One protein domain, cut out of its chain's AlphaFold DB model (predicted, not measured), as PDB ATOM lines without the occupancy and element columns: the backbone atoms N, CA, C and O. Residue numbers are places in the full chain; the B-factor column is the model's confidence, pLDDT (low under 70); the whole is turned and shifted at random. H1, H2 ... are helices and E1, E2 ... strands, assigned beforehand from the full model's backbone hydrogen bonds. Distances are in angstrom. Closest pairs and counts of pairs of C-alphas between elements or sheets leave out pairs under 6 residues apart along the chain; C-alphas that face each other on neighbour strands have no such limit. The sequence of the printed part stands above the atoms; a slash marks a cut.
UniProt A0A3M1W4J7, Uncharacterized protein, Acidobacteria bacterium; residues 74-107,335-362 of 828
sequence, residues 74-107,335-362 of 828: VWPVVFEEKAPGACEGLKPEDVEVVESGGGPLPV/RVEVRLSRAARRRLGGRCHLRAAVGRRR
ATOM      1  N   VAL A  74     196.937  99.196 182.544       87.12
ATOM      2  CA  VAL A  74     197.541  98.692 183.783       87.12
ATOM      3  C   VAL A  74     198.729  99.587 184.127       87.12
ATOM      4  O   VAL A  74     199.761  99.545 183.452       87.12
ATOM      5  N   TRP A  75     198.582 100.421 185.155       87.75
ATOM      6  CA  TRP A  75     199.600 101.380 185.570       87.75
ATOM      7  C   TRP A  75     200.329 100.922 186.834       87.75
ATOM      8  O   TRP A  75     199.687 100.774 187.874       87.75
ATOM      9  N   PRO A  76     201.655 100.709 186.798       88.62
ATOM     10  CA  PRO A  76     202.393 100.271 187.975       88.62
ATOM     11  C   PRO A  76     202.463 101.388 189.028       88.62
ATOM     12  O   PRO A  76     202.697 102.561 188.716       88.62
ATOM     13  N   VAL A  77     202.284 101.021 190.293       92.62
ATOM     14  CA  VAL A  77     202.273 101.935 191.446       92.62
ATOM     15  C   VAL A  77     203.064 101.351 192.610       92.62
ATOM     16  O   VAL A  77     203.148 100.134 192.748       92.62
ATOM     17  N   VAL A  78     203.609 102.216 193.460       92.94
ATOM     18  CA  VAL A  78     204.269 101.859 194.720       92.94
ATOM     19  C   VAL A  78     203.351 102.243 195.881       92.94
ATOM     20  O   VAL A  78     202.882 103.384 195.957       92.94
ATOM     21  N   PHE A  79     203.097 101.291 196.778       94.88
ATOM     22  CA  PHE A  79     202.355 101.484 198.022       94.88
ATOM     23  C   PHE A  79     203.337 101.748 199.168       94.88
ATOM     24  O   PHE A  79     204.006 100.848 199.665       94.88
ATOM     25  N   GLU A  80     203.423 102.991 199.610       94.00
ATOM     26  CA  GLU A  80     204.278 103.396 200.719       94.00
ATOM     27  C   GLU A  80     203.476 103.367 202.026       94.00
ATOM     28  O   GLU A  80     202.651 104.240 202.314       94.00
ATOM     29  N   GLU A  81     203.711 102.336 202.830       93.62
ATOM     30  CA  GLU A  81     203.044 102.131 204.112       93.62
ATOM     31  C   GLU A  81     203.898 102.666 205.272       93.62
ATOM     32  O   GLU A  81     205.008 102.198 205.510       93.62
ATOM     33  N   LYS A  82     203.371 103.618 206.053       93.44
ATOM     34  CA  LYS A  82     203.997 104.060 207.320       93.44
ATOM     35  C   LYS A  82     203.758 103.087 208.473       93.44
ATOM     36  O   LYS A  82     204.448 103.151 209.485       93.44
ATOM     37  N   ALA A  83     202.745 102.238 208.346       91.06
ATOM     38  CA  ALA A  83     202.442 101.163 209.277       91.06
ATOM     39  C   ALA A  83     202.088  99.908 208.467       91.06
ATOM     40  O   ALA A  83     201.383 100.056 207.468       91.06
ATOM     41  N   PRO A  84     202.528  98.704 208.873       91.19
ATOM     42  CA  PRO A  84     202.221  97.473 208.149       91.19
ATOM     43  C   PRO A  84     200.718  97.315 207.907       91.19
ATOM     44  O   PRO A  84     199.919  97.465 208.834       91.19
ATOM     45  N   GLY A  85     200.342  97.053 206.660       91.75
ATOM     46  CA  GLY A  85     198.957  96.902 206.230       91.75
ATOM     47  C   GLY A  85     198.199  98.224 206.063       91.75
ATOM     48  O   GLY A  85     196.994  98.216 205.830       91.75
ATOM     49  N   ALA A  86     198.847  99.391 206.165       95.06
ATOM     50  CA  ALA A  86     198.146 100.679 206.084       95.06
ATOM     51  C   ALA A  86     197.483 100.943 204.723       95.06
ATOM     52  O   ALA A  86     196.536 101.729 204.659       95.06
ATOM     53  N   CYS A  87     197.965 100.315 203.648       95.44
ATOM     54  CA  CYS A  87     197.341 100.378 202.330       95.44
ATOM     55  C   CYS A  87     196.411  99.174 202.067       95.44
ATOM     56  O   CYS A  87     195.955  98.975 200.937       95.44
ATOM     57  N   GLU A  88     196.155  98.305 203.055       93.44
ATOM     58  CA  GLU A  88     195.218  97.186 202.904       93.44
ATOM     59  C   GLU A  88     193.775  97.690 202.840       93.44
ATOM     60  O   GLU A  88     193.379  98.630 203.530       93.44
ATOM     61  N   GLY A  89     192.980  97.077 201.959       93.56
ATOM     62  CA  GLY A  89     191.585  97.461 201.749       93.56
ATOM     63  C   GLY A  89     191.379  98.785 201.005       93.56
ATOM     64  O   GLY A  89     190.279  99.333 201.074       93.56
ATOM     65  N   LEU A  90     192.400  99.309 200.311       96.75
ATOM     66  CA  LEU A  90     192.197 100.361 199.310       96.75
ATOM     67  C   LEU A  90     191.230  99.866 198.231       96.75
ATOM     68  O   LEU A  90     191.432  98.800 197.649       96.75
ATOM     69  N   LYS A  91     190.189 100.653 197.976       97.12
ATOM     70  CA  LYS A  91     189.198 100.427 196.925       97.12
ATOM     71  C   LYS A  91     189.517 101.280 195.698       97.12
ATOM     72  O   LYS A  91     190.189 102.298 195.855       97.12
ATOM     73  N   PRO A  92     189.023 100.930 194.499       97.69
ATOM     74  CA  PRO A  92     189.186 101.760 193.304       97.69
ATOM     75  C   PRO A  92     188.835 103.240 193.533       97.69
ATOM     76  O   PRO A  92     189.606 104.117 193.161       97.69
ATOM     77  N   GLU A  93     187.756 103.522 194.267       97.38
ATOM     78  CA  GLU A  93     187.319 104.893 194.604       97.38
ATOM     79  C   GLU A  93     188.279 105.661 195.546       97.38
ATOM     80  O   GLU A  93     188.182 106.882 195.707       97.38
ATOM     81  N   ASP A  94     189.209 104.964 196.205       97.62
ATOM     82  CA  ASP A  94     190.243 105.581 197.039       97.62
ATOM     83  C   ASP A  94     191.415 106.136 196.212       97.62
ATOM     84  O   ASP A  94     192.277 106.825 196.765       97.62
ATOM     85  N   VAL A  95     191.467 105.849 194.907       97.81
ATOM     86  CA  VAL A  95     192.558 106.234 194.009       97.81
ATOM     87  C   VAL A  95     192.039 107.145 192.903       97.81
ATOM     88  O   VAL A  95     191.043 106.870 192.249       97.81
ATOM     89  N   GLU A  96     192.750 108.244 192.687       96.94
ATOM     90  CA  GLU A  96     192.544 109.157 191.570       96.94
ATOM     91  C   GLU A  96     193.696 108.974 190.576       96.94
ATOM     92  O   GLU A  96     194.869 109.099 190.949       96.94
ATOM     93  N   VAL A  97     193.357 108.707 189.315       96.25
ATOM     94  CA  VAL A  97     194.294 108.745 188.185       96.25
ATOM     95  C   VAL A  97     194.003 109.995 187.370       96.25
ATOM     96  O   VAL A  97     192.852 110.255 187.042       96.25
ATOM     97  N   VAL A  98     195.023 110.784 187.051       94.75
ATOM     98  CA  VAL A  98     194.888 111.998 186.239       94.75
ATOM     99  C   VAL A  98     195.854 111.914 185.065       94.75
ATOM    100  O   VAL A  98     197.058 111.760 185.260       94.75
ATOM    101  N   GLU A  99     195.335 112.037 183.847       91.81
ATOM    102  CA  GLU A  99     196.145 112.204 182.636       91.81
ATOM    103  C   GLU A  99     196.322 113.693 182.313       91.81
ATOM    104  O   GLU A  99     195.447 114.504 182.598       91.81
ATOM    105  N   SER A 100     197.478 114.064 181.752       85.75
ATOM    106  CA  SER A 100     197.932 115.455 181.551       85.75
ATOM    107  C   SER A 100     196.845 116.435 181.091       85.75
ATOM    108  O   SER A 100     196.501 116.480 179.914       85.75
ATOM    109  N   GLY A 101     196.371 117.268 182.024       77.19
ATOM    110  CA  GLY A 101     195.393 118.335 181.773       77.19
ATOM    111  C   GLY A 101     193.921 117.912 181.854       77.19
ATOM    112  O   GLY A 101     193.053 118.769 181.723       77.19
ATOM    113  N   GLY A 102     193.636 116.628 182.085       86.44
ATOM    114  CA  GLY A 102     192.288 116.090 182.253       86.44
ATOM    115  C   GLY A 102     191.803 116.066 183.705       86.44
ATOM    116  O   GLY A 102     192.546 116.339 184.652       86.44
ATOM    117  N   GLY A 103     190.525 115.726 183.880       92.75
ATOM    118  CA  GLY A 103     189.953 115.407 185.188       92.75
ATOM    119  C   GLY A 103     190.365 114.014 185.691       92.75
ATOM    120  O   GLY A 103     191.037 113.269 184.975       92.75
ATOM    121  N   PRO A 104     189.963 113.644 186.920       94.62
ATOM    122  CA  PRO A 104     190.148 112.293 187.439       94.62
ATOM    123  C   PRO A 104     189.477 111.247 186.542       94.62
ATOM    124  O   PRO A 104     188.326 111.417 186.139       94.62
ATOM    125  N   LEU A 105     190.194 110.164 186.263       95.31
ATOM    126  CA  LEU A 105     189.728 109.029 185.476       95.31
ATOM    127  C   LEU A 105     189.195 107.917 186.380       95.31
ATOM    128  O   LEU A 105     189.708 107.732 187.490       95.31
ATOM    129  N   PRO A 106     188.183 107.163 185.916       93.06
ATOM    130  CA  PRO A 106     187.647 106.045 186.670       93.06
ATOM    131  C   PRO A 106     188.693 104.933 186.783       93.06
ATOM    132  O   PRO A 106     189.187 104.403 185.784       93.06
ATOM    133  N   VAL A 107     189.011 104.573 188.023       96.75
ATOM    134  CA  VAL A 107     189.806 103.390 188.352       96.75
ATOM    135  C   VAL A 107     188.865 102.192 188.401       96.75
ATOM    136  O   VAL A 107     187.878 102.209 189.129       96.75
ATOM    137  N   ARG A 335     201.591 112.382 180.702       85.56
ATOM    138  CA  ARG A 335     201.952 112.236 182.113       85.56
ATOM    139  C   ARG A 335     200.724 111.731 182.859       85.56
ATOM    140  O   ARG A 335     199.675 112.378 182.791       85.56
ATOM    141  N   VAL A 336     200.881 110.606 183.544       89.62
ATOM    142  CA  VAL A 336     199.863 110.009 184.410       89.62
ATOM    143  C   VAL A 336     200.273 110.268 185.853       89.62
ATOM    144  O   VAL A 336     201.364 109.890 186.279       89.62
ATOM    145  N   GLU A 337     199.414 110.938 186.609       92.62
ATOM    146  CA  GLU A 337     199.555 111.099 188.050       92.62
ATOM    147  C   GLU A 337     198.602 110.124 188.734       92.62
ATOM    148  O   GLU A 337     197.401 110.140 188.477       92.62
ATOM    149  N   VAL A 338     199.134 109.283 189.618       94.38
ATOM    150  CA  VAL A 338     198.324 108.414 190.473       94.38
ATOM    151  C   VAL A 338     198.468 108.881 191.907       94.38
ATOM    152  O   VAL A 338     199.588 109.051 192.395       94.38
ATOM    153  N   ARG A 339     197.342 109.086 192.588       95.94
ATOM    154  CA  ARG A 339     197.328 109.567 193.969       95.94
ATOM    155  C   ARG A 339     196.123 109.041 194.736       95.94
ATOM    156  O   ARG A 339     195.107 108.690 194.155       95.94
ATOM    157  N   LEU A 340     196.204 109.057 196.064       97.31
ATOM    158  CA  LEU A 340     195.034 108.782 196.902       97.31
ATOM    159  C   LEU A 340     194.029 109.934 196.836       97.31
ATOM    160  O   LEU A 340     194.442 111.103 196.896       97.31
ATOM    161  N   SER A 341     192.740 109.601 196.806       96.69
ATOM    162  CA  SER A 341     191.640 110.560 196.869       96.69
ATOM    163  C   SER A 341     191.644 111.326 198.192       96.69
ATOM    164  O   SER A 341     192.185 110.878 199.213       96.69
ATOM    165  N   ARG A 342     191.035 112.517 198.215       96.56
ATOM    166  CA  ARG A 342     190.959 113.324 199.452       96.56
ATOM    167  C   ARG A 342     190.267 112.570 200.593       96.56
ATOM    168  O   ARG A 342     190.698 112.688 201.742       96.56
ATOM    169  N   ALA A 343     189.229 111.795 200.280       96.50
ATOM    170  CA  ALA A 343     188.507 110.976 201.249       96.50
ATOM    171  C   ALA A 343     189.402 109.863 201.816       96.50
ATOM    172  O   ALA A 343     189.509 109.728 203.038       96.50
ATOM    173  N   ALA A 344     190.124 109.145 200.950       96.62
ATOM    174  CA  ALA A 344     191.060 108.101 201.354       96.62
ATOM    175  C   ALA A 344     192.187 108.644 202.242       96.62
ATOM    176  O   ALA A 344     192.460 108.088 203.306       96.62
ATOM    177  N   ARG A 345     192.798 109.781 201.875       96.62
ATOM    178  CA  ARG A 345     193.860 110.412 202.683       96.62
ATOM    179  C   ARG A 345     193.390 110.765 204.093       96.62
ATOM    180  O   ARG A 345     194.131 110.528 205.046       96.62
ATOM    181  N   ARG A 346     192.168 111.298 204.229       96.62
ATOM    182  CA  ARG A 346     191.555 111.604 205.535       96.62
ATOM    183  C   ARG A 346     191.288 110.330 206.332       96.62
ATOM    184  O   ARG A 346     191.695 110.253 207.486       96.62
ATOM    185  N   ARG A 347     190.677 109.317 205.707       96.94
ATOM    186  CA  ARG A 347     190.359 108.023 206.337       96.94
ATOM    187  C   ARG A 347     191.607 107.286 206.828       96.94
ATOM    188  O   ARG A 347     191.598 106.704 207.908       96.94
ATOM    189  N   LEU A 348     192.683 107.308 206.046       96.12
ATOM    190  CA  LEU A 348     193.923 106.593 206.356       96.12
ATOM    191  C   LEU A 348     194.865 107.394 207.263       96.12
ATOM    192  O   LEU A 348     195.829 106.827 207.782       96.12
ATOM    193  N   GLY A 349     194.604 108.688 207.476       94.81
ATOM    194  CA  GLY A 349     195.435 109.558 208.311       94.81
ATOM    195  C   GLY A 349     196.865 109.704 207.784       94.81
ATOM    196  O   GLY A 349     197.805 109.773 208.568       94.81
ATOM    197  N   GLY A 350     197.057 109.654 206.459       92.25
ATOM    198  CA  GLY A 350     198.386 109.727 205.834       92.25
ATOM    199  C   GLY A 350     199.326 108.561 206.167       92.25
ATOM    200  O   GLY A 350     200.541 108.717 206.046       92.25
ATOM    201  N   ARG A 351     198.789 107.415 206.617       95.50
ATOM    202  CA  ARG A 351     199.559 106.185 206.878       95.50
ATOM    203  C   ARG A 351     199.858 105.371 205.618       95.50
ATOM    204  O   ARG A 351     200.731 104.515 205.659       95.50
ATOM    205  N   CYS A 352     199.145 105.643 204.532       96.06
ATOM    206  CA  CYS A 352     199.378 105.072 203.216       96.06
ATOM    207  C   CYS A 352     199.652 106.210 202.235       96.06
ATOM    208  O   CYS A 352     198.926 107.211 202.227       96.06
ATOM    209  N   HIS A 353     200.675 106.039 201.413       95.06
ATOM    210  CA  HIS A 353     200.955 106.869 200.257       95.06
ATOM    211  C   HIS A 353     200.954 105.983 199.012       95.06
ATOM    212  O   HIS A 353     201.372 104.829 199.045       95.06
ATOM    213  N   LEU A 354     200.425 106.523 197.921       94.31
ATOM    214  CA  LEU A 354     200.399 105.860 196.628       94.31
ATOM    215  C   LEU A 354     201.124 106.762 195.645       94.31
ATOM    216  O   LEU A 354     200.770 107.938 195.525       94.31
ATOM    217  N   ARG A 355     202.122 106.208 194.962       91.88
ATOM    218  CA  ARG A 355     202.896 106.911 193.943       91.88
ATOM    219  C   ARG A 355     202.912 106.085 192.664       91.88
ATOM    220  O   ARG A 355     203.029 104.864 192.711       91.88
ATOM    221  N   ALA A 356     202.813 106.745 191.516       89.00
ATOM    222  CA  ALA A 356     203.092 106.105 190.235       89.00
ATOM    223  C   ALA A 356     204.528 105.553 190.230       89.00
ATOM    224  O   ALA A 356     205.464 106.285 190.552       89.00
ATOM    225  N   ALA A 357     204.707 104.281 189.863       82.69
ATOM    226  CA  ALA A 357     206.044 103.706 189.741       82.69
ATOM    227  C   ALA A 357     206.784 104.322 188.545       82.69
ATOM    228  O   ALA A 357     207.974 104.581 188.639       82.69
ATOM    229  N   VAL A 358     206.067 104.636 187.457       75.44
ATOM    230  CA  VAL A 358     206.612 105.266 186.243       75.44
ATOM    231  C   VAL A 358     206.039 106.673 186.085       75.44
ATOM    232  O   VAL A 358     204.841 106.876 186.261       75.44
ATOM    233  N   GLY A 359     206.889 107.659 185.776       57.94
ATOM    234  CA  GLY A 359     206.485 109.067 185.690       57.94
ATOM    235  C   GLY A 359     205.891 109.500 184.343       57.94
ATOM    236  O   GLY A 359     205.188 110.511 184.299       57.94
ATOM    237  N   ARG A 360     206.168 108.781 183.243       62.28
ATOM    238  CA  ARG A 360     205.753 109.157 181.877       62.28
ATOM    239  C   ARG A 360     205.491 107.929 181.000       62.28
ATOM    240  O   ARG A 360     206.184 106.925 181.133       62.28
ATOM    241  N   ARG A 361     204.509 107.998 180.092       55.41
ATOM    242  CA  ARG A 361     204.269 106.965 179.066       55.41
ATOM    243  C   ARG A 361     203.753 107.603 177.773       55.41
ATOM    244  O   ARG A 361     202.962 108.544 177.805       55.41
ATOM    245  N   ARG A 362     204.164 107.068 176.619       47.38
ATOM    246  CA  ARG A 362     203.490 107.321 175.335       47.38
ATOM    247  C   ARG A 362     202.272 106.388 175.206       47.38
ATOM    248  O   ARG A 362     202.444 105.186 175.429       47.38
TER     249      ARG A 362
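AT A GLANCE: This is residues 74 to 107 and 335 to 362 of the 828 residues of an uncharacterized protein of Acidobacteria bacterium (UniProt A0A3M1W4J7). Two antiparallel pairs of strands, E1 with E4 and E2 with E3, lie side by side in a row with E3 next to E4, and the short helix H1 sits past the tips of the strands, by the last residue of E3 and the first residues of E2 and E4. The long link of residues 82 to 94 leads from the end of E1 across to E2, at the far side of the row, and after E2 the chain folds back beside it at residues 104 to 105. The printed part has 62 residues, with one named helix and four named strands in the order E1 E2 E3 H1 E4. The class is mixed, helices and strands, though under half of the residues are in named elements. The whole is compact, with a radius of gyration of the C-alphas of 11.6 A, yet elongated in outline, spanning 34 by 20 by 16 A.

HOW THE PARTS SIT: E1, residues 74 to 81, and E4, residues 352 to 356, are antiparallel neighbours at 147 degrees; N 78 and O 355, 2.8 A apart, are within hydrogen-bond range. E2, residues 95 to 99, and E1 are apart. E3, residues 336 to 340, is the antiparallel neighbour of E2 at 160 degrees, with N 96 and O 339 at 2.8 A. Residues 97 to 98 of E2 also pair, antiparallel, with residues 104 to 105. E3 and E4 have 12 pairs of C-alphas within 8 A, the closest being those of Val 338 and Ala 356, 5.3 A apart. E2 and E4 are only just apart, at 8.3 A. In H1, residues 342 to 348, every O i to N i+4 pair is within hydrogen-bond range. The closest C-alphas of H1 and E2 are those of Ala 344 and Val 95, 7.7 A apart. H1 and E1 are apart.

IN THESE COORDINATES: E1 begins with C-alpha 74 at (197.541, 98.692, 183.783) and is the longest strand, 21.3 A from first to last C-alpha. E2 measures 13.3 A, E3 13.4 A and E4 13.5 A. H1 measures 10.1 A and begins with C-alpha 342 at (190.959, 113.324, 199.452). E4 ends with C-alpha 356 at (203.092, 106.105, 190.235).

THE WHOLE: The C-alphas of Ala 83 and Arg 362 are the two farthest apart, 34.5 A. Residues 108 to 334 are not printed; C-alphas 107 and 335 are 16.3 A apart across this cut, which falls in the link from E2 to E3. The link from E1 to E2 is long; those from E3 to H1 and from H1 to E4 are tight. The mean pLDDT of the printed part is 90.7, and residues 359 to 362 are under 70.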